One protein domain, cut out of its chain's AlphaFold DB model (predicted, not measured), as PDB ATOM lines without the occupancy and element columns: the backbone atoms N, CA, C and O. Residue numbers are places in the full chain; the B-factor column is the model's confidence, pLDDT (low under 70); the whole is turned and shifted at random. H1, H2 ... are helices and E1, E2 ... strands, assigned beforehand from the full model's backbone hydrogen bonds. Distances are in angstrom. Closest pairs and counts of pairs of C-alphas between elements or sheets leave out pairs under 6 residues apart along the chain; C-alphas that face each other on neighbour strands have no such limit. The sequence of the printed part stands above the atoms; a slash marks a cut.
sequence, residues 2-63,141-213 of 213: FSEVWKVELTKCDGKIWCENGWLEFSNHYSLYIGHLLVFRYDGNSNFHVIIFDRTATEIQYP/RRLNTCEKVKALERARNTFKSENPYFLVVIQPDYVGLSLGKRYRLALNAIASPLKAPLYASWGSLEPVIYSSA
ATOM      1  N   PHE A   2       0.121  11.627  53.526       53.44
ATOM      2  CA  PHE A   2      -0.166  12.816  54.323       53.44
ATOM      3  C   PHE A   2      -0.628  13.903  53.354       53.44
ATOM      4  O   PHE A   2       0.134  14.269  52.469       53.44
ATOM      5  N   SER A   3      -1.867  14.370  53.496       69.50
ATOM      6  CA  SER A   3      -2.412  15.465  52.692       69.50
ATOM      7  C   SER A   3      -2.044  16.808  53.320       69.50
ATOM      8  O   SER A   3      -2.265  17.007  54.520       69.50
ATOM      9  N   GLU A   4      -1.524  17.743  52.531       86.19
ATOM     10  CA  GLU A   4      -1.257  19.108  52.989       86.19
ATOM     11  C   GLU A   4      -2.499  19.972  52.887       86.19
ATOM     12  O   GLU A   4      -3.193  19.936  51.876       86.19
ATOM     13  N   VAL A   5      -2.753  20.781  53.913       90.12
ATOM     14  CA  VAL A   5      -3.947  21.623  53.990       90.12
ATOM     15  C   VAL A   5      -3.584  23.088  53.760       90.12
ATOM     16  O   VAL A   5      -2.777  23.659  54.492       90.12
ATOM     17  N   TRP A   6      -4.234  23.713  52.782       91.50
ATOM     18  CA  TRP A   6      -4.026  25.102  52.383       91.50
ATOM     19  C   TRP A   6      -5.299  25.913  52.582       91.50
ATOM     20  O   TRP A   6      -6.355  25.539  52.082       91.50
ATOM     21  N   LYS A   7      -5.204  27.044  53.282       91.12
ATOM     22  CA  LYS A   7      -6.317  27.991  53.431       91.12
ATOM     23  C   LYS A   7      -6.173  29.096  52.394       91.12
ATOM     24  O   LYS A   7      -5.144  29.768  52.369       91.12
ATOM     25  N   VAL A   8      -7.192  29.276  51.562       88.75
ATOM     26  CA  VAL A   8      -7.203  30.263  50.480       88.75
ATOM     27  C   VAL A   8      -8.491  31.070  50.528       88.75
ATOM     28  O   VAL A   8      -9.588  30.519  50.538       88.75
ATOM     29  N   GLU A   9      -8.368  32.389  50.547       88.38
ATOM     30  CA  GLU A   9      -9.516  33.289  50.595       88.38
ATOM     31  C   GLU A   9     -10.182  33.417  49.229       88.38
ATOM     32  O   GLU A   9      -9.514  33.468  48.188       88.38
ATOM     33  N   LEU A  10     -11.514  33.493  49.248       84.88
ATOM     34  CA  LEU A  10     -12.323  33.665  48.054       84.88
ATOM     35  C   LEU A  10     -13.048  35.006  48.056       84.88
ATOM     36  O   LEU A  10     -13.748  35.348  49.005       84.88
ATOM     37  N   THR A  11     -12.962  35.707  46.929       83.38
ATOM     38  CA  THR A  11     -13.659  36.975  46.705       83.38
ATOM     39  C   THR A  11     -14.595  36.856  45.511       83.38
ATOM     40  O   THR A  11     -14.207  36.389  44.438       83.38
ATOM     41  N   LYS A  12     -15.843  37.311  45.657       81.50
ATOM     42  CA  LYS A  12     -16.802  37.375  44.548       81.50
ATOM     43  C   LYS A  12     -16.732  38.745  43.877       81.50
ATOM     44  O   LYS A  12     -17.009  39.756  44.511       81.50
ATOM     45  N   CYS A  13     -16.394  38.777  42.592       78.44
ATOM     46  CA  CYS A  13     -16.338  40.006  41.799       78.44
ATOM     47  C   CYS A  13     -16.686  39.701  40.334       78.44
ATOM     48  O   CYS A  13     -16.230  38.694  39.789       78.44
ATOM     49  N   ASP A  14     -17.519  40.537  39.710       78.44
ATOM     50  CA  ASP A  14     -17.951  40.419  38.305       78.44
ATOM     51  C   ASP A  14     -18.566  39.055  37.933       78.44
ATOM     52  O   ASP A  14     -18.286  38.481  36.879       78.44
ATOM     53  N   GLY A  15     -19.368  38.479  38.835       74.31
ATOM     54  CA  GLY A  15     -19.985  37.161  38.622       74.31
ATOM     55  C   GLY A  15     -18.989  35.994  38.610       74.31
ATOM     56  O   GLY A  15     -19.362  34.875  38.264       74.31
ATOM     57  N   LYS A  16     -17.733  36.235  38.998       76.31
ATOM     58  CA  LYS A  16     -16.683  35.229  39.157       76.31
ATOM     59  C   LYS A  16     -16.264  35.129  40.613       76.31
ATOM     60  O   LYS A  16     -16.420  36.073  41.391       76.31
ATOM     61  N   ILE A  17     -15.721  33.972  40.957       80.25
ATOM     62  CA  ILE A  17     -15.098  33.733  42.251       80.25
ATOM     63  C   ILE A  17     -13.591  33.762  42.027       80.25
ATOM     64  O   ILE A  17     -13.087  33.148  41.087       80.25
ATOM     65  N   TRP A  18     -12.882  34.506  42.859       83.31
ATOM     66  CA  TRP A  18     -11.444  34.692  42.767       83.31
ATOM     67  C   TRP A  18     -10.765  34.069  43.976       83.31
ATOM     68  O   TRP A  18     -11.114  34.427  45.094       83.31
ATOM     69  N   CYS A  19      -9.795  33.183  43.754       86.88
ATOM     70  CA  CYS A  19      -8.862  32.770  44.799       86.88
ATOM     71  C   CYS A  19      -7.799  33.852  44.954       86.88
ATOM     72  O   CYS A  19      -7.070  34.115  43.995       86.88
ATOM     73  N   GLU A  20      -7.733  34.476  46.126       84.38
ATOM     74  CA  GLU A  20      -6.841  35.601  46.404       84.38
ATOM     75  C   GLU A  20      -5.773  35.203  47.430       84.38
ATOM     76  O   GLU A  20      -4.821  34.507  47.071       84.38
ATOM     77  N   ASN A  21      -5.894  35.613  48.694       85.94
ATOM     78  CA  ASN A  21      -4.881  35.319  49.710       85.94
ATOM     79  C   ASN A  21      -4.685  33.803  49.878       85.94
ATOM     80  O   ASN A  21      -5.661  33.059  49.908       85.94
ATOM     81  N   GLY A  22      -3.434  33.340  49.969       88.38
ATOM     82  CA  GLY A  22      -3.080  31.918  50.050       88.38
ATOM     83  C   GLY A  22      -2.915  31.224  48.692       88.38
ATOM     84  O   GLY A  22      -2.270  30.177  48.606       88.38
ATOM     85  N   TRP A  23      -3.469  31.785  47.606       90.69
ATOM     86  CA  TRP A  23      -3.355  31.191  46.271       90.69
ATOM     87  C   TRP A  23      -1.926  31.259  45.727       90.69
ATOM     88  O   TRP A  23      -1.444  30.303  45.120       90.69
ATOM     89  N   LEU A  24      -1.242  32.386  45.939       88.12
ATOM     90  CA  LEU A  24       0.123  32.572  45.452       88.12
ATOM     91  C   LEU A  24       1.071  31.562  46.106       88.12
ATOM     92  O   LEU A  24       1.851  30.909  45.416       88.12
ATOM     93  N   GLU A  25       0.961  31.392  47.419       89.56
ATOM     94  CA  GLU A  25       1.734  30.450  48.218       89.56
ATOM     95  C   GLU A  25       1.495  29.013  47.754       89.56
ATOM     96  O   GLU A  25       2.458  28.303  47.465       89.56
ATOM     97  N   PHE A  26       0.226  28.626  47.582       90.94
ATOM     98  CA  PHE A  26      -0.159  27.330  47.023       90.94
ATOM     99  C   PHE A  26       0.455  27.109  45.632       90.94
ATOM    100  O   PHE A  26       1.053  26.070  45.355       90.94
ATOM    101  N   SER A  27       0.348  28.110  44.753       90.56
ATOM    102  CA  SER A  27       0.833  28.008  43.377       90.56
ATOM    103  C   SER A  27       2.353  27.875  43.291       90.56
ATOM    104  O   SER A  27       2.852  27.085  42.493       90.56
ATOM    105  N   ASN A  28       3.084  28.593  44.145       89.62
ATOM    106  CA  ASN A  28       4.539  28.528  44.210       89.62
ATOM    107  C   ASN A  28       5.008  27.202  44.809       89.62
ATOM    108  O   ASN A  28       5.967  26.616  44.314       89.62
ATOM    109  N   HIS A  29       4.319  26.714  45.841       90.62
ATOM    110  CA  HIS A  29       4.673  25.472  46.516       90.62
ATOM    111  C   HIS A  29       4.619  24.266  45.570       90.62
ATOM    112  O   HIS A  29       5.567  23.486  45.514       90.62
ATOM    113  N   TYR A  30       3.568  24.169  44.752       91.25
ATOM    114  CA  TYR A  30       3.428  23.110  43.745       91.25
ATOM    115  C   TYR A  30       4.012  23.473  42.374       91.25
ATOM    116  O   TYR A  30       3.786  22.754  41.403       91.25
ATOM    117  N   SER A  31       4.763  24.579  42.276       91.31
ATOM    118  CA  SER A  31       5.394  25.043  41.031       91.31
ATOM    119  C   SER A  31       4.424  25.098  39.841       91.31
ATOM    120  O   SER A  31       4.760  24.701  38.723       91.31
ATOM    121  N   LEU A  32       3.200  25.581  40.077       91.88
ATOM    122  CA  LEU A  32       2.163  25.626  39.053       91.88
ATOM    123  C   LEU A  32       2.614  26.473  37.865       91.88
ATOM    124  O   LEU A  32       2.973  27.642  38.001       91.88
ATOM    125  N   TYR A  33       2.523  25.888  36.673       88.38
ATOM    126  CA  TYR A  33       2.882  26.561  35.433       88.38
ATOM    127  C   TYR A  33       1.745  26.527  34.415       88.38
ATOM    128  O   TYR A  33       0.784  25.764  34.517       88.38
ATOM    129  N   ILE A  34       1.853  27.361  33.386       89.00
ATOM    130  CA  ILE A  34       0.862  27.434  32.312       89.00
ATOM    131  C   ILE A  34       0.653  26.068  31.676       89.00
ATOM    132  O   ILE A  34       1.603  25.358  31.340       89.00
ATOM    133  N   GLY A  35      -0.617  25.721  31.490       89.12
ATOM    134  CA  GLY A  35      -1.024  24.434  30.942       89.12
ATOM    135  C   GLY A  35      -0.997  23.281  31.931       89.12
ATOM    136  O   GLY A  35      -1.411  22.195  31.540       89.12
ATOM    137  N   HIS A  36      -0.578  23.501  33.182       93.50
ATOM    138  CA  HIS A  36      -0.979  22.599  34.259       93.50
ATOM    139  C   HIS A  36      -2.496  22.626  34.390       93.50
ATOM    140  O   HIS A  36      -3.162  23.614  34.047       93.50
ATOM    141  N   LEU A  37      -3.035  21.526  34.879       92.81
ATOM    142  CA  LEU A  37      -4.452  21.332  35.050       92.81
ATOM    143  C   LEU A  37      -4.730  20.928  36.491       92.81
ATOM    144  O   LEU A  37      -4.138  19.995  37.016       92.81
ATOM    145  N   LEU A  38      -5.660  21.642  37.110       93.06
ATOM    146  CA  LEU A  38      -6.139  21.359  38.450       93.06
ATOM    147  C   LEU A  38      -7.522  20.730  38.367       93.06
ATOM    148  O   LEU A  38      -8.402  21.223  37.650       93.06
ATOM    149  N   VAL A  39      -7.708  19.671  39.141       91.69
ATOM    150  CA  VAL A  39      -9.003  19.065  39.419       91.69
ATOM    151  C   VAL A  39      -9.407  19.468  40.822       91.69
ATOM    152  O   VAL A  39      -8.744  19.095  41.781       91.69
ATOM    153  N   PHE A  40     -10.499  20.209  40.939       89.44
ATOM    154  CA  PHE A  40     -11.083  20.564  42.224       89.44
ATOM    155  C   PHE A  40     -12.247  19.624  42.492       89.44
ATOM    156  O   PHE A  40     -13.315  19.782  41.898       89.44
ATOM    157  N   ARG A  41     -12.037  18.639  43.363       89.44
ATOM    158  CA  ARG A  41     -13.081  17.739  43.855       89.44
ATOM    159  C   ARG A  41     -13.697  18.338  45.112       89.44
ATOM    160  O   ARG A  41     -12.969  18.728  46.018       89.44
ATOM    161  N   TYR A  42     -15.017  18.449  45.151       84.75
ATOM    162  CA  TYR A  42     -15.731  19.003  46.294       84.75
ATOM    163  C   TYR A  42     -16.022  17.911  47.319       84.75
ATOM    164  O   TYR A  42     -16.758  16.971  47.019       84.75
ATOM    165  N   ASP A  43     -15.490  18.083  48.527       83.00
ATOM    166  CA  ASP A  43     -15.648  17.124  49.624       83.00
ATOM    167  C   ASP A  43     -16.616  17.646  50.718       83.00
ATOM    168  O   ASP A  43     -16.797  17.005  51.748       83.00
ATOM    169  N   GLY A  44     -17.295  18.781  50.486       79.44
ATOM    170  CA  GLY A  44     -18.247  19.378  51.436       79.44
ATOM    171  C   GLY A  44     -17.649  20.502  52.289       79.44
ATOM    172  O   GLY A  44     -16.436  20.668  52.362       79.44
ATOM    173  N   ASN A  45     -18.503  21.297  52.946       79.44
ATOM    174  CA  ASN A  45     -18.103  22.314  53.938       79.44
ATOM    175  C   ASN A  45     -16.991  23.271  53.460       79.44
ATOM    176  O   ASN A  45     -16.063  23.558  54.209       79.44
ATOM    177  N   SER A  46     -17.050  23.723  52.204       77.62
ATOM    178  CA  SER A  46     -16.009  24.587  51.612       77.62
ATOM    179  C   SER A  46     -14.607  23.947  51.550       77.62
ATOM    180  O   SER A  46     -13.608  24.653  51.416       77.62
ATOM    181  N   ASN A  47     -14.526  22.613  51.605       84.25
ATOM    182  CA  ASN A  47     -13.302  21.846  51.408       84.25
ATOM    183  C   ASN A  47     -13.252  21.292  49.990       84.25
ATOM    184  O   ASN A  47     -14.222  20.722  49.472       84.25
ATOM    185  N   PHE A  48     -12.082  21.419  49.386       88.12
ATOM    186  CA  PHE A  48     -11.787  20.832  48.098       88.12
ATOM    187  C   PHE A  48     -10.521  20.001  48.188       88.12
ATOM    188  O   PHE A  48      -9.520  20.393  48.785       88.12
ATOM    189  N   HIS A  49     -10.550  18.861  47.524       90.81
ATOM    190  CA  HIS A  49      -9.353  18.107  47.236       90.81
ATOM    191  C   HIS A  49      -8.852  18.492  45.846       90.81
ATOM    192  O   HIS A  49      -9.623  18.501  44.881       90.81
ATOM    193  N   VAL A  50      -7.580  18.865  45.753       91.44
ATOM    194  CA  VAL A  50      -6.957  19.404  44.549       91.44
ATOM    195  C   VAL A  50      -5.918  18.431  44.032       91.44
ATOM    196  O   VAL A  50      -4.865  18.230  44.636       91.44
ATOM    197  N   ILE A  51      -6.204  17.887  42.858       92.31
ATOM    198  CA  ILE A  51      -5.276  17.020  42.138       92.31
ATOM    199  C   ILE A  51      -4.644  17.840  41.025       92.31
ATOM    200  O   ILE A  51      -5.346  18.535  40.280       92.31
ATOM    201  N   ILE A  52      -3.319  17.798  40.933       93.94
ATOM    202  CA  ILE A  52      -2.553  18.655  40.035       93.94
ATOM    203  C   ILE A  52      -1.907  17.779  38.972       93.94
ATOM    204  O   ILE A  52      -1.057  16.947  39.266       93.94
ATOM    205  N   PHE A  53      -2.293  18.010  37.724       93.12
ATOM    206  CA  PHE A  53      -1.695  17.392  36.554       93.12
ATOM    207  C   PHE A  53      -0.782  18.387  35.847       93.12
ATOM    208  O   PHE A  53      -1.124  19.559  35.651       93.12
ATOM    209  N   ASP A  54       0.372  17.908  35.407       92.88
ATOM    210  CA  ASP A  54       1.261  18.676  34.559       92.88
ATOM    211  C   ASP A  54       0.708  18.803  33.120       92.88
ATOM    212  O   ASP A  54      -0.388  18.354  32.769       92.88
ATOM    213  N   ARG A  55       1.496  19.416  32.230       90.50
ATOM    214  CA  ARG A  55       1.110  19.608  30.820       90.50
ATOM    215  C   ARG A  55       0.946  18.300  30.039       90.50
ATOM    216  O   ARG A  55       0.329  18.321  28.967       90.50
ATOM    217  N   THR A  56       1.512  17.200  30.528       89.44
ATOM    218  CA  THR A  56       1.426  15.865  29.926       89.44
ATOM    219  C   THR A  56       0.181  15.100  30.377       89.44
ATOM    220  O   THR A  56      -0.128  14.071  29.785       89.44
ATOM    221  N   ALA A  57      -0.617  15.684  31.284       88.12
ATOM    222  CA  ALA A  57      -1.754  15.052  31.950       88.12
ATOM    223  C   ALA A  57      -1.337  13.920  32.906       88.12
ATOM    224  O   ALA A  57      -2.106  12.988  33.139       88.12
ATOM    225  N   THR A  58      -0.138  14.040  33.479       91.25
ATOM    226  CA  THR A  58       0.365  13.181  34.553       91.25
ATOM    227  C   THR A  58       0.279  13.931  35.874       91.25
ATOM    228  O   THR A  58       0.596  15.119  35.937       91.25
ATOM    229  N   GLU A  59      -0.211  13.257  36.913       93.38
ATOM    230  CA  GLU A  59      -0.273  13.823  38.260       93.38
ATOM    231  C   GLU A  59       1.143  14.157  38.738       93.38
ATOM    232  O   GLU A  59       2.075  13.376  38.530       93.38
ATOM    233  N   ILE A  60       1.327  15.347  39.306       92.69
ATOM    234  CA  ILE A  60       2.647  15.777  39.762       92.69
ATOM    235  C   ILE A  60       3.089  14.953  40.970       92.69
ATOM    236  O   ILE A  60       2.282  14.427  41.731       92.69
ATOM    237  N   GLN A  61       4.396  14.914  41.195       91.06
ATOM    238  CA  GLN A  61       4.917  14.436  42.463       91.06
ATOM    239  C   GLN A  61       4.797  15.540  43.515       91.06
ATOM    240  O   GLN A  61       5.404  16.605  43.379       91.06
ATOM    241  N   TYR A  62       4.034  15.274  44.571       90.00
ATOM    242  CA  TYR A  62       3.868  16.216  45.667       90.00
ATOM    243  C   TYR A  62       5.128  16.282  46.550       90.00
ATOM    244  O   TYR A  62       5.733  15.245  46.847       90.00
ATOM    245  N   PRO A  63       5.551  17.487  46.975       83.69
ATOM    246  CA  PRO A  63       6.601  17.642  47.974       83.69
ATOM    247  C   PRO A  63       6.190  16.985  49.299       83.69
ATOM    248  O   PRO A  63       5.040  17.038  49.714       83.69
ATOM    249  N   ARG A 141       3.365  33.224  26.781       81.00
ATOM    250  CA  ARG A 141       2.286  32.962  25.823       81.00
ATOM    251  C   ARG A 141       1.067  32.374  26.530       81.00
ATOM    252  O   ARG A 141       1.132  31.320  27.162       81.00
ATOM    253  N   ARG A 142      -0.081  33.032  26.362       82.19
ATOM    254  CA  ARG A 142      -1.384  32.506  26.777       82.19
ATOM    255  C   ARG A 142      -1.757  31.290  25.931       82.19
ATOM    256  O   ARG A 142      -1.547  31.293  24.721       82.19
ATOM    257  N   LEU A 143      -2.375  30.287  26.558       83.56
ATOM    258  CA  LEU A 143      -2.945  29.166  25.811       83.56
ATOM    259  C   LEU A 143      -4.114  29.640  24.947       83.56
ATOM    260  O   LEU A 143      -5.034  30.303  25.448       83.56
ATOM    261  N   ASN A 144      -4.099  29.252  23.677       85.62
ATOM    262  CA  ASN A 144      -5.211  29.452  22.760       85.62
ATOM    263  C   ASN A 144      -6.385  28.510  23.096       85.62
ATOM    264  O   ASN A 144      -6.273  27.600  23.920       85.62
ATOM    265  N   THR A 145      -7.543  28.733  22.473       86.38
ATOM    266  CA  THR A 145      -8.763  27.960  22.760       86.38
ATOM    267  C   THR A 145      -8.594  26.465  22.479       86.38
ATOM    268  O   THR A 145      -9.006  25.649  23.296       86.38
ATOM    269  N   CYS A 146      -7.938  26.098  21.374       84.50
ATOM    270  CA  CYS A 146      -7.703  24.700  21.002       84.50
ATOM    271  C   CYS A 146      -6.807  23.981  22.027       84.50
ATOM    272  O   CYS A 146      -7.111  22.869  22.451       84.50
ATOM    273  N   GLU A 147      -5.746  24.641  22.495       88.38
ATOM    274  CA  GLU A 147      -4.855  24.122  23.540       88.38
ATOM    275  C   GLU A 147      -5.603  23.888  24.858       88.38
ATOM    276  O   GLU A 147      -5.411  22.852  25.497       88.38
ATOM    277  N   LYS A 148      -6.499  24.807  25.247       88.44
ATOM    278  CA  LYS A 148      -7.339  24.630  26.443       88.44
ATOM    279  C   LYS A 148      -8.285  23.442  26.303       88.44
ATOM    280  O   LYS A 148      -8.382  22.654  27.238       88.44
ATOM    281  N   VAL A 149      -8.954  23.302  25.156       88.25
ATOM    282  CA  VAL A 149      -9.878  22.183  24.895       88.25
ATOM    283  C   VAL A 149      -9.139  20.852  24.998       88.25
ATOM    284  O   VAL A 149      -9.549  19.997  25.775       88.25
ATOM    285  N   LYS A 150      -7.982  20.721  24.342       88.19
ATOM    286  CA  LYS A 150      -7.155  19.507  24.415       88.19
ATOM    287  C   LYS A 150      -6.685  19.190  25.835       88.19
ATOM    288  O   LYS A 150      -6.631  18.027  26.227       88.19
ATOM    289  N   ALA A 151      -6.303  20.200  26.618       86.75
ATOM    290  CA  ALA A 151      -5.915  19.995  28.014       86.75
ATOM    291  C   ALA A 151      -7.091  19.477  28.857       86.75
ATOM    292  O   ALA A 151      -6.932  18.512  29.602       86.75
ATOM    293  N   LEU A 152      -8.276  20.067  28.689       88.12
ATOM    294  CA  LEU A 152      -9.492  19.642  29.381       88.12
ATOM    295  C   LEU A 152      -9.952  18.242  28.956       88.12
ATOM    296  O   LEU A 152     -10.381  17.465  29.800       88.12
ATOM    297  N   GLU A 153      -9.867  17.894  27.675       89.81
ATOM    298  CA  GLU A 153     -10.222  16.554  27.192       89.81
ATOM    299  C   GLU A 153      -9.323  15.479  27.795       89.81
ATOM    300  O   GLU A 153      -9.825  14.488  28.324       89.81
ATOM    301  N   ARG A 154      -8.003  15.706  27.804       86.31
ATOM    302  CA  ARG A 154      -7.050  14.786  28.441       86.31
ATOM    303  C   ARG A 154      -7.383  14.572  29.915       86.31
ATOM    304  O   ARG A 154      -7.533  13.437  30.346       86.31
ATOM    305  N   ALA A 155      -7.617  15.656  30.648       83.69
ATOM    306  CA  ALA A 155      -8.028  15.611  32.048       83.69
ATOM    307  C   ALA A 155      -9.288  14.776  32.298       83.69
ATOM    308  O   ALA A 155      -9.321  13.934  33.189       83.69
ATOM    309  N   ARG A 156     -10.339  15.013  31.503       85.62
ATOM    310  CA  ARG A 156     -11.630  14.317  31.631       85.62
ATOM    311  C   ARG A 156     -11.517  12.829  31.340       85.62
ATOM    312  O   ARG A 156     -12.349  12.061  31.826       85.62
ATOM    313  N   ASN A 157     -10.543  12.437  30.526       85.69
ATOM    314  CA  ASN A 157     -10.285  11.043  30.201       85.69
ATOM    315  C   ASN A 157      -9.479  10.351  31.304       85.69
ATOM    316  O   ASN A 157      -9.797   9.214  31.636       85.69
ATOM    317  N   THR A 158      -8.509  11.043  31.907       84.19
ATOM    318  CA  THR A 158      -7.667  10.496  32.982       84.19
ATOM    319  C   THR A 158      -8.387  10.445  34.331       84.19
ATOM    320  O   THR A 158      -8.262   9.464  35.056       84.19
ATOM    321  N   PHE A 159      -9.154  11.481  34.681       85.69
ATOM    322  CA  PHE A 159      -9.764  11.607  36.003       85.69
ATOM    323  C   PHE A 159     -11.266  11.301  35.987       85.69
ATOM    324  O   PHE A 159     -12.047  11.965  35.292       85.69
ATOM    325  N   LYS A 160     -11.672  10.330  36.812       86.50
ATOM    326  CA  LYS A 160     -13.066   9.979  37.106       86.50
ATOM    327  C   LYS A 160     -13.271   9.999  38.616       86.50
ATOM    328  O   LYS A 160     -12.452   9.468  39.357       86.50
ATOM    329  N   SER A 161     -14.366  10.597  39.064       83.12
ATOM    330  CA  SER A 161     -14.743  10.614  40.473       83.12
ATOM    331  C   SER A 161     -16.256  10.573  40.605       83.12
ATOM    332  O   SER A 161     -16.965  11.126  39.763       83.12
ATOM    333  N   GLU A 162     -16.727   9.912  41.658       85.50
ATOM    334  CA  GLU A 162     -18.132   9.924  42.074       85.50
ATOM    335  C   GLU A 162     -18.510  11.264  42.719       85.50
ATOM    336  O   GLU A 162     -19.645  11.723  42.591       85.50
ATOM    337  N   ASN A 163     -17.539  11.932  43.354       82.25
ATOM    338  CA  ASN A 163     -17.742  13.253  43.931       82.25
ATOM    339  C   ASN A 163     -17.790  14.316  42.827       82.25
ATOM    340  O   ASN A 163     -17.053  14.221  41.842       82.25
ATOM    341  N   PRO A 164     -18.583  15.388  42.999       86.31
ATOM    342  CA  PRO A 164     -18.568  16.523  42.090       86.31
ATOM    343  C   PRO A 164     -17.174  17.132  41.955       86.31
ATOM    344  O   PRO A 164     -16.518  17.435  42.952       86.31
ATOM    345  N   TYR A 165     -16.740  17.373  40.720       87.50
ATOM    346  CA  TYR A 165     -15.476  18.046  40.450       87.50
ATOM    347  C   TYR A 165     -15.570  18.996  39.262       87.50
ATOM    348  O   TYR A 165     -16.422  18.856  38.381       87.50
ATOM    349  N   PHE A 166     -14.661  19.963  39.224       87.94
ATOM    350  CA  PHE A 166     -14.462  20.830  38.072       87.94
ATOM    351  C   PHE A 166     -12.977  20.962  37.734       87.94
ATOM    352  O   PHE A 166     -12.097  20.665  38.542       87.94
ATOM    353  N   LEU A 167     -12.708  21.382  36.499       89.62
ATOM    354  CA  LEU A 167     -11.371  21.406  35.913       89.62
ATOM    355  C   LEU A 167     -10.953  22.835  35.601       89.62
ATOM    356  O   LEU A 167     -11.727  23.601  35.021       89.62
ATOM    357  N   VAL A 168      -9.706  23.173  35.917       90.56
ATOM    358  CA  VAL A 168      -9.128  24.480  35.603       90.56
ATOM    359  C   VAL A 168      -7.767  24.307  34.949       90.56
ATOM    360  O   VAL A 168      -6.882  23.657  35.493       90.56
ATOM    361  N   VAL A 169      -7.585  24.926  33.782       91.06
ATOM    362  CA  VAL A 169      -6.284  25.005  33.107       91.06
ATOM    363  C   VAL A 169      -5.586  26.294  33.529       91.06
ATOM    364  O   VAL A 169      -6.134  27.386  33.336       91.06
ATOM    365  N   ILE A 170      -4.364  26.185  34.047       90.88
ATOM    366  CA  ILE A 170      -3.569  27.332  34.485       90.88
ATOM    367  C   ILE A 170      -3.206  28.225  33.292       90.88
ATOM    368  O   ILE A 170      -2.692  27.777  32.263       90.88
ATOM    369  N   GLN A 171      -3.503  29.515  33.441       87.00
ATOM    370  CA  GLN A 171      -3.220  30.593  32.493       87.00
ATOM    371  C   GLN A 171      -2.129  31.510  33.067       87.00
ATOM    372  O   GLN A 171      -1.983  31.559  34.289       87.00
ATOM    373  N   PRO A 172      -1.430  32.304  32.231       81.44
ATOM    374  CA  PRO A 172      -0.410  33.246  32.707       81.44
ATOM    375  C   PRO A 172      -0.912  34.198  33.804       81.44
ATOM    376  O   PRO A 172      -0.171  34.521  34.729       81.44
ATOM    377  N   ASP A 173      -2.181  34.607  33.721       78.44
ATOM    378  CA  ASP A 173      -2.818  35.519  34.677       78.44
ATOM    379  C   ASP A 173      -2.966  34.919  36.090       78.44
ATOM    380  O   ASP A 173      -3.029  35.661  37.064       78.44
ATOM    381  N   TYR A 174      -3.021  33.588  36.220       81.88
ATOM    382  CA  TYR A 174      -3.300  32.918  37.500       81.88
ATOM    383  C   TYR A 174      -2.053  32.705  38.352       81.88
ATOM    384  O   TYR A 174      -2.156  32.548  39.561       81.88
ATOM    385  N   VAL A 175      -0.885  32.710  37.718       77.75
ATOM    386  CA  VAL A 175       0.428  32.538  38.358       77.75
ATOM    387  C   VAL A 175       1.263  33.825  38.263       77.75
ATOM    388  O   VAL A 175       2.475  33.807  38.425       77.75
ATOM    389  N   GLY A 176       0.593  34.947  37.952       62.34
ATOM    390  CA  GLY A 176       1.137  36.299  37.780       62.34
ATOM    391  C   GLY A 176       2.407  36.398  36.946       62.34
ATOM    392  O   GLY A 176       3.296  37.202  37.204       62.34
ATOM    393  N   LEU A 177       2.416  35.659  35.841       58.78
ATOM    394  CA  LEU A 177       3.386  35.822  34.761       58.78
ATOM    395  C   LEU A 177       3.042  37.019  33.847       58.78
ATOM    396  O   LEU A 177       3.613  37.175  32.773       58.78
ATOM    397  N   SER A 178       2.083  37.855  34.261       54.16
ATOM    398  CA  SER A 178       1.620  39.052  33.552       54.16
ATOM    399  C   SER A 178       1.918  40.287  34.406       54.16
ATOM    400  O   SER A 178       1.330  40.438  35.479       54.16
ATOM    401  N   LEU A 179       2.824  41.165  33.950       49.09
ATOM    402  CA  LEU A 179       3.170  42.395  34.673       49.09
ATOM    403  C   LEU A 179       1.908  43.231  34.950       49.09
ATOM    404  O   LEU A 179       1.150  43.548  34.036       49.09
ATOM    405  N   GLY A 180       1.691  43.592  36.217       52.66
ATOM    406  CA  GLY A 180       0.641  44.527  36.639       52.66
ATOM    407  C   GLY A 180      -0.699  43.913  37.064       52.66
ATOM    408  O   GLY A 180      -1.609  44.665  37.406       52.66
ATOM    409  N   LYS A 181      -0.851  42.581  37.090       56.91
ATOM    410  CA  LYS A 181      -2.080  41.922  37.577       56.91
ATOM    411  C   LYS A 181      -1.895  41.324  38.974       56.91
ATOM    412  O   LYS A 181      -0.831  40.808  39.300       56.91
ATOM    413  N   ARG A 182      -2.953  41.374  39.794       61.16
ATOM    414  CA  ARG A 182      -3.023  40.625  41.061       61.16
ATOM    415  C   ARG A 182      -2.982  39.120  40.752       61.16
ATOM    416  O   ARG A 182      -3.686  38.676  39.846       61.16
ATOM    417  N   TYR A 183      -2.164  38.366  41.486       71.56
ATOM    418  CA  TYR A 183      -2.003  36.913  41.374       71.56
ATOM    419  C   TYR A 183      -3.261  36.228  41.918       71.56
ATOM    420  O   TYR A 183      -3.393  36.063  43.126       71.56
ATOM    421  N   ARG A 184      -4.220  35.893  41.052       77.31
ATOM    422  CA  ARG A 184      -5.479  35.274  41.486       77.31
ATOM    423  C   ARG A 184      -6.041  34.302  40.464       77.31
ATOM    424  O   ARG A 184      -5.992  34.554  39.258       77.31
ATOM    425  N   LEU A 185      -6.620  33.209  40.947       84.06
ATOM    426  CA  LEU A 185      -7.325  32.236  40.116       84.06
ATOM    427  C   LEU A 185      -8.777  32.664  39.938       84.06
ATOM    428  O   LEU A 185      -9.470  32.870  40.925       84.06
ATOM    429  N   ALA A 186      -9.259  32.736  38.699       81.81
ATOM    430  CA  ALA A 186     -10.690  32.860  38.447       81.81
ATOM    431  C   ALA A 186     -11.331  31.471  38.381       81.81
ATOM    432  O   ALA A 186     -11.071  30.701  37.452       81.81
ATOM    433  N   LEU A 187     -12.219  31.183  39.323       78.31
ATOM    434  CA  LEU A 187     -13.170  30.094  39.216       78.31
ATOM    435  C   LEU A 187     -14.381  30.619  38.455       78.31
ATOM    436  O   LEU A 187     -15.100  31.524  38.892       78.31
ATOM    437  N   ASN A 188     -14.578  30.071  37.258       66.19
ATOM    438  CA  ASN A 188     -15.779  30.365  36.510       66.19
ATOM    439  C   ASN A 188     -16.961  29.784  37.282       66.19
ATOM    440  O   ASN A 188     -17.031  28.578  37.500       66.19
ATOM    441  N   ALA A 189     -17.919  30.641  37.607       50.97
ATOM    442  CA  ALA A 189     -19.208  30.319  38.206       50.97
ATOM    443  C   ALA A 189     -20.084  29.345  37.379       50.97
ATOM    444  O   ALA A 189     -21.271  29.213  37.675       50.97
ATOM    445  N   ILE A 190     -19.540  28.715  36.325       43.47
ATOM    446  CA  ILE A 190     -20.283  27.959  35.315       43.47
ATOM    447  C   ILE A 190     -21.155  26.920  36.008       43.47
ATOM    448  O   ILE A 190     -20.679  26.014  36.689       43.47
ATOM    449  N   ALA A 191     -22.451  27.093  35.767       35.97
ATOM    450  CA  ALA A 191     -23.515  26.153  36.019       35.97
ATOM    451  C   ALA A 191     -23.163  24.769  35.445       35.97
ATOM    452  O   ALA A 191     -23.399  24.484  34.275       35.97
ATOM    453  N   SER A 192     -22.591  23.907  36.280       32.88
ATOM    454  CA  SER A 192     -22.692  22.454  36.133       32.88
ATOM    455  C   SER A 192     -23.946  21.994  36.902       32.88
ATOM    456  O   SER A 192     -24.365  22.705  37.820       32.88
ATOM    457  N   PRO A 193     -24.583  20.858  36.552       34.88
ATOM    458  CA  PRO A 193     -25.987  20.526  36.863       34.88
ATOM    459  C   PRO A 193     -26.307  20.257  38.346       34.88
ATOM    460  O   PRO A 193     -27.374  19.750  38.677       34.88
ATOM    461  N   LEU A 194     -25.429  20.654  39.259       38.50
ATOM    462  CA  LEU A 194     -25.656  20.644  40.695       38.50
ATOM    463  C   LEU A 194     -26.117  22.039  41.132       38.50
ATOM    464  O   LEU A 194     -25.419  22.776  41.831       38.50
ATOM    465  N   LYS A 195     -27.324  22.421  40.704       42.66
ATOM    466  CA  LYS A 195     -28.062  23.494  41.378       42.66
ATOM    467  C   LYS A 195     -28.339  23.027  42.809       42.66
ATOM    468  O   LYS A 195     -29.187  22.167  42.995       42.66
ATOM    469  N   ALA A 196     -27.606  23.573  43.782       38.88
ATOM    470  CA  ALA A 196     -28.160  24.155  45.017       38.88
ATOM    471  C   ALA A 196     -27.123  24.400  46.137       38.88
ATOM    472  O   ALA A 196     -27.178  25.488  46.708       38.88
ATOM    473  N   PRO A 197     -26.148  23.526  46.473       42.94
ATOM    474  CA  PRO A 197     -25.383  23.769  47.699       42.94
ATOM    475  C   PRO A 197     -24.208  24.740  47.511       42.94
ATOM    476  O   PRO A 197     -23.863  25.464  48.440       42.94
ATOM    477  N   LEU A 198     -23.636  24.832  46.304       46.78
ATOM    478  CA  LEU A 198     -22.464  25.681  46.029       46.78
ATOM    479  C   LEU A 198     -22.740  27.190  46.090       46.78
ATOM    480  O   LEU A 198     -21.796  27.960  46.071       46.78
ATOM    481  N   TYR A 199     -23.998  27.630  46.148       41.72
ATOM    482  CA  TYR A 199     -24.337  29.053  46.293       41.72
ATOM    483  C   TYR A 199     -25.047  29.364  47.613       41.72
ATOM    484  O   TYR A 199     -24.900  30.468  48.128       41.72
ATOM    485  N   ALA A 200     -25.781  28.402  48.185       41.03
ATOM    486  CA  ALA A 200     -26.560  28.613  49.405       41.03
ATOM    487  C   ALA A 200     -25.699  28.686  50.683       41.03
ATOM    488  O   ALA A 200     -26.117  29.308  51.652       41.03
ATOM    489  N   SER A 201     -24.491  28.110  50.682       44.31
ATOM    490  CA  SER A 201     -23.592  28.118  51.852       44.31
ATOM    491  C   SER A 201     -22.637  29.323  51.923       44.31
ATOM    492  O   SER A 201     -21.835  29.407  52.844       44.31
ATOM    493  N   TRP A 202     -22.695  30.256  50.967       49.00
ATOM    494  CA  TRP A 202     -21.694  31.325  50.786       49.00
ATOM    495  C   TRP A 202     -22.177  32.679  51.325       49.00
ATOM    496  O   TRP A 202     -21.866  33.734  50.772       49.00
ATOM    497  N   GLY A 203     -22.985  32.647  52.388       41.62
ATOM    498  CA  GLY A 203     -23.513  33.837  53.069       41.62
ATOM    499  C   GLY A 203     -22.471  34.613  53.886       41.62
ATOM    500  O   GLY A 203     -22.757  35.713  54.345       41.62
ATOM    501  N   SER A 204     -21.261  34.077  54.028       50.53
ATOM    502  CA  SER A 204     -20.087  34.748  54.581       50.53
ATOM    503  C   SER A 204     -18.875  34.208  53.818       50.53
ATOM    504  O   SER A 204     -18.804  33.002  53.583       50.53
ATOM    505  N   LEU A 205     -17.978  35.072  53.339       60.91
ATOM    506  CA  LEU A 205     -16.803  34.667  52.554       60.91
ATOM    507  C   LEU A 205     -15.770  33.999  53.476       60.91
ATOM    508  O   LEU A 205     -14.783  34.613  53.872       60.91
ATOM    509  N   GLU A 206     -16.034  32.757  53.874       69.44
ATOM    510  CA  GLU A 206     -15.079  31.933  54.608       69.44
ATOM    511  C   GLU A 206     -13.930  31.488  53.684       69.44
ATOM    512  O   GLU A 206     -14.140  31.285  52.482       69.44
ATOM    513  N   PRO A 207     -12.704  31.331  54.217       73.81
ATOM    514  CA  PRO A 207     -11.596  30.786  53.448       73.81
ATOM    515  C   PRO A 207     -11.908  29.351  53.014       73.81
ATOM    516  O   PRO A 207     -12.376  28.531  53.804       73.81
ATOM    517  N   VAL A 208     -11.599  29.035  51.760       81.19
ATOM    518  CA  VAL A 208     -11.683  27.678  51.231       81.19
ATOM    519  C   VAL A 208     -10.434  26.899  51.593       81.19
ATOM    520  O   VAL A 208      -9.312  27.406  51.548       81.19
ATOM    521  N   ILE A 209     -10.649  25.642  51.952       83.94
ATOM    522  CA  ILE A 209      -9.589  24.736  52.349       83.94
ATOM    523  C   ILE A 209      -9.302  23.784  51.191       83.94
ATOM    524  O   ILE A 209     -10.195  23.076  50.724       83.94
ATOM    525  N   TYR A 210      -8.052  23.756  50.737       87.12
ATOM    526  CA  TYR A 210      -7.557  22.799  49.757       87.12
ATOM    527  C   TYR A 210      -6.732  21.714  50.436       87.12
ATOM    528  O   TYR A 210      -5.916  22.015  51.304       87.12
ATOM    529  N   SER A 211      -6.908  20.468  50.007       86.19
ATOM    530  CA  SER A 211      -5.992  19.369  50.322       86.19
ATOM    531  C   SER A 211      -5.417  18.756  49.050       86.19
ATOM    532  O   SER A 211      -6.145  18.616  48.074       86.19
ATOM    533  N   SER A 212      -4.133  18.413  49.034       85.50
ATOM    534  CA  SER A 212      -3.488  17.661  47.942       85.50
ATOM    535  C   SER A 212      -3.493  16.145  48.201       85.50
ATOM    536  O   SER A 212      -3.669  15.721  49.348       85.50
ATOM    537  N   ALA A 213      -3.381  15.354  47.125       74.94
ATOM    538  CA  ALA A 213      -3.427  13.884  47.111       74.94
ATOM    539  C   ALA A 213      -2.120  13.218  47.569       74.94
ATOM    540  O   ALA A 213      -1.035  13.750  47.246       74.94
TER     541      ALA A 213
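What this domain is: This is residues 2 to 63 and 141 to 213 of the 213 residues of the protein "TF-B3 domain-containing protein" of Gossypium davidsonii (UniProt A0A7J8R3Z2). A strongly twisted sheet of five strands and a small sheet of three, joined where E1 runs on into E2, curve round a common middle as a loose, incompletely closed barrel. Helix H2 packs outside over E4 and E6, H1 sits at one end beside E1, and the short H3 lies farthest out, toward the other end. The printed part has 135 residues with three named helices and eight named strands, in the order E1 E2 E3 H1 E4 E5 H2 E6 E7 H3 E8; the class is mixed, helices and strands, with under half of the residues in named elements. The larger sheet, E1 E8 E5 E4 E6, is mixed, and E2 E3 E7 is antiparallel. The whole is compact, with a radius of gyration of the C-alphas of 14.4 A and spans of 38 by 37 by 33 A.

Where its parts are: In the larger sheet, E1 is residues 5 to 8, from C-alpha 5 at (-3.947, 21.623, 53.990); E8 is residues 208 to 212, 13.4 A long, ending at C-alpha 212 at (-3.488, 17.661, 47.942). E5 is residues 47 to 53, 19.4 A; E4 is residues 37 to 44, 21.5 A; E6 is residues 165 to 169, 13.7 A. In the smaller sheet, E2 is residues 10 to 13, E3 is residues 16 to 19 and E7 is residues 185 to 187. H2, residues 145 to 158, is 20.3 A long and begins at C-alpha 145 at (-8.763, 27.960, 22.760). H1 is residues 23 to 29 and H3 is residues 197 to 200.

How they stand to each other: E4 and E5 are a hairpin, with N 39 and O 51 2.9 A apart. E6 is antiparallel to E4, with N 38 and O 168 at 2.9 A. On the other side of E5, E8 is parallel to it at 43 degrees, with N 48 and O 209 at 2.8 A. E1 is antiparallel to E8, with N 6 and O 210 at 2.8 A. H2 makes two layers with this sheet, a helix over one face: its height is 8.7 A, and it runs slantwise to the strands, at 39 degrees to E6 on the local plane. The closest C-alphas of H2 and E6 are those of Lys 148 and Val 169, 6.8 A apart. H1 only grazes the sheet, with residues 23 to 26. E1 runs on into E2 at 27 degrees. E2 and E3 are a hairpin, with N 11 and O 18 at 2.9 A; E7 is antiparallel to E3, with N 187 and O 17 at 2.8 A. The closest C-alphas of E6 and E7, those of Val 168 and Leu 187, are 7.8 A apart. H3 is on neither sheet. In H1 and H2 every O i to N i+4 pair is within hydrogen-bond range; H3 is too short for one.

The domain as a whole: The C-alphas farthest apart, those of Glu 162 and Gly 180, are 39.7 A apart. Residues 64 to 140 are not printed, and C-alphas 63 and 141 are 27.3 A apart across the cut. The link from E6 to E7, residues 170 to 184, is long. Mean pLDDT of the printed part is 78.7; residues 2 to 3, 176 to 182 and 188 to 206 are under 70.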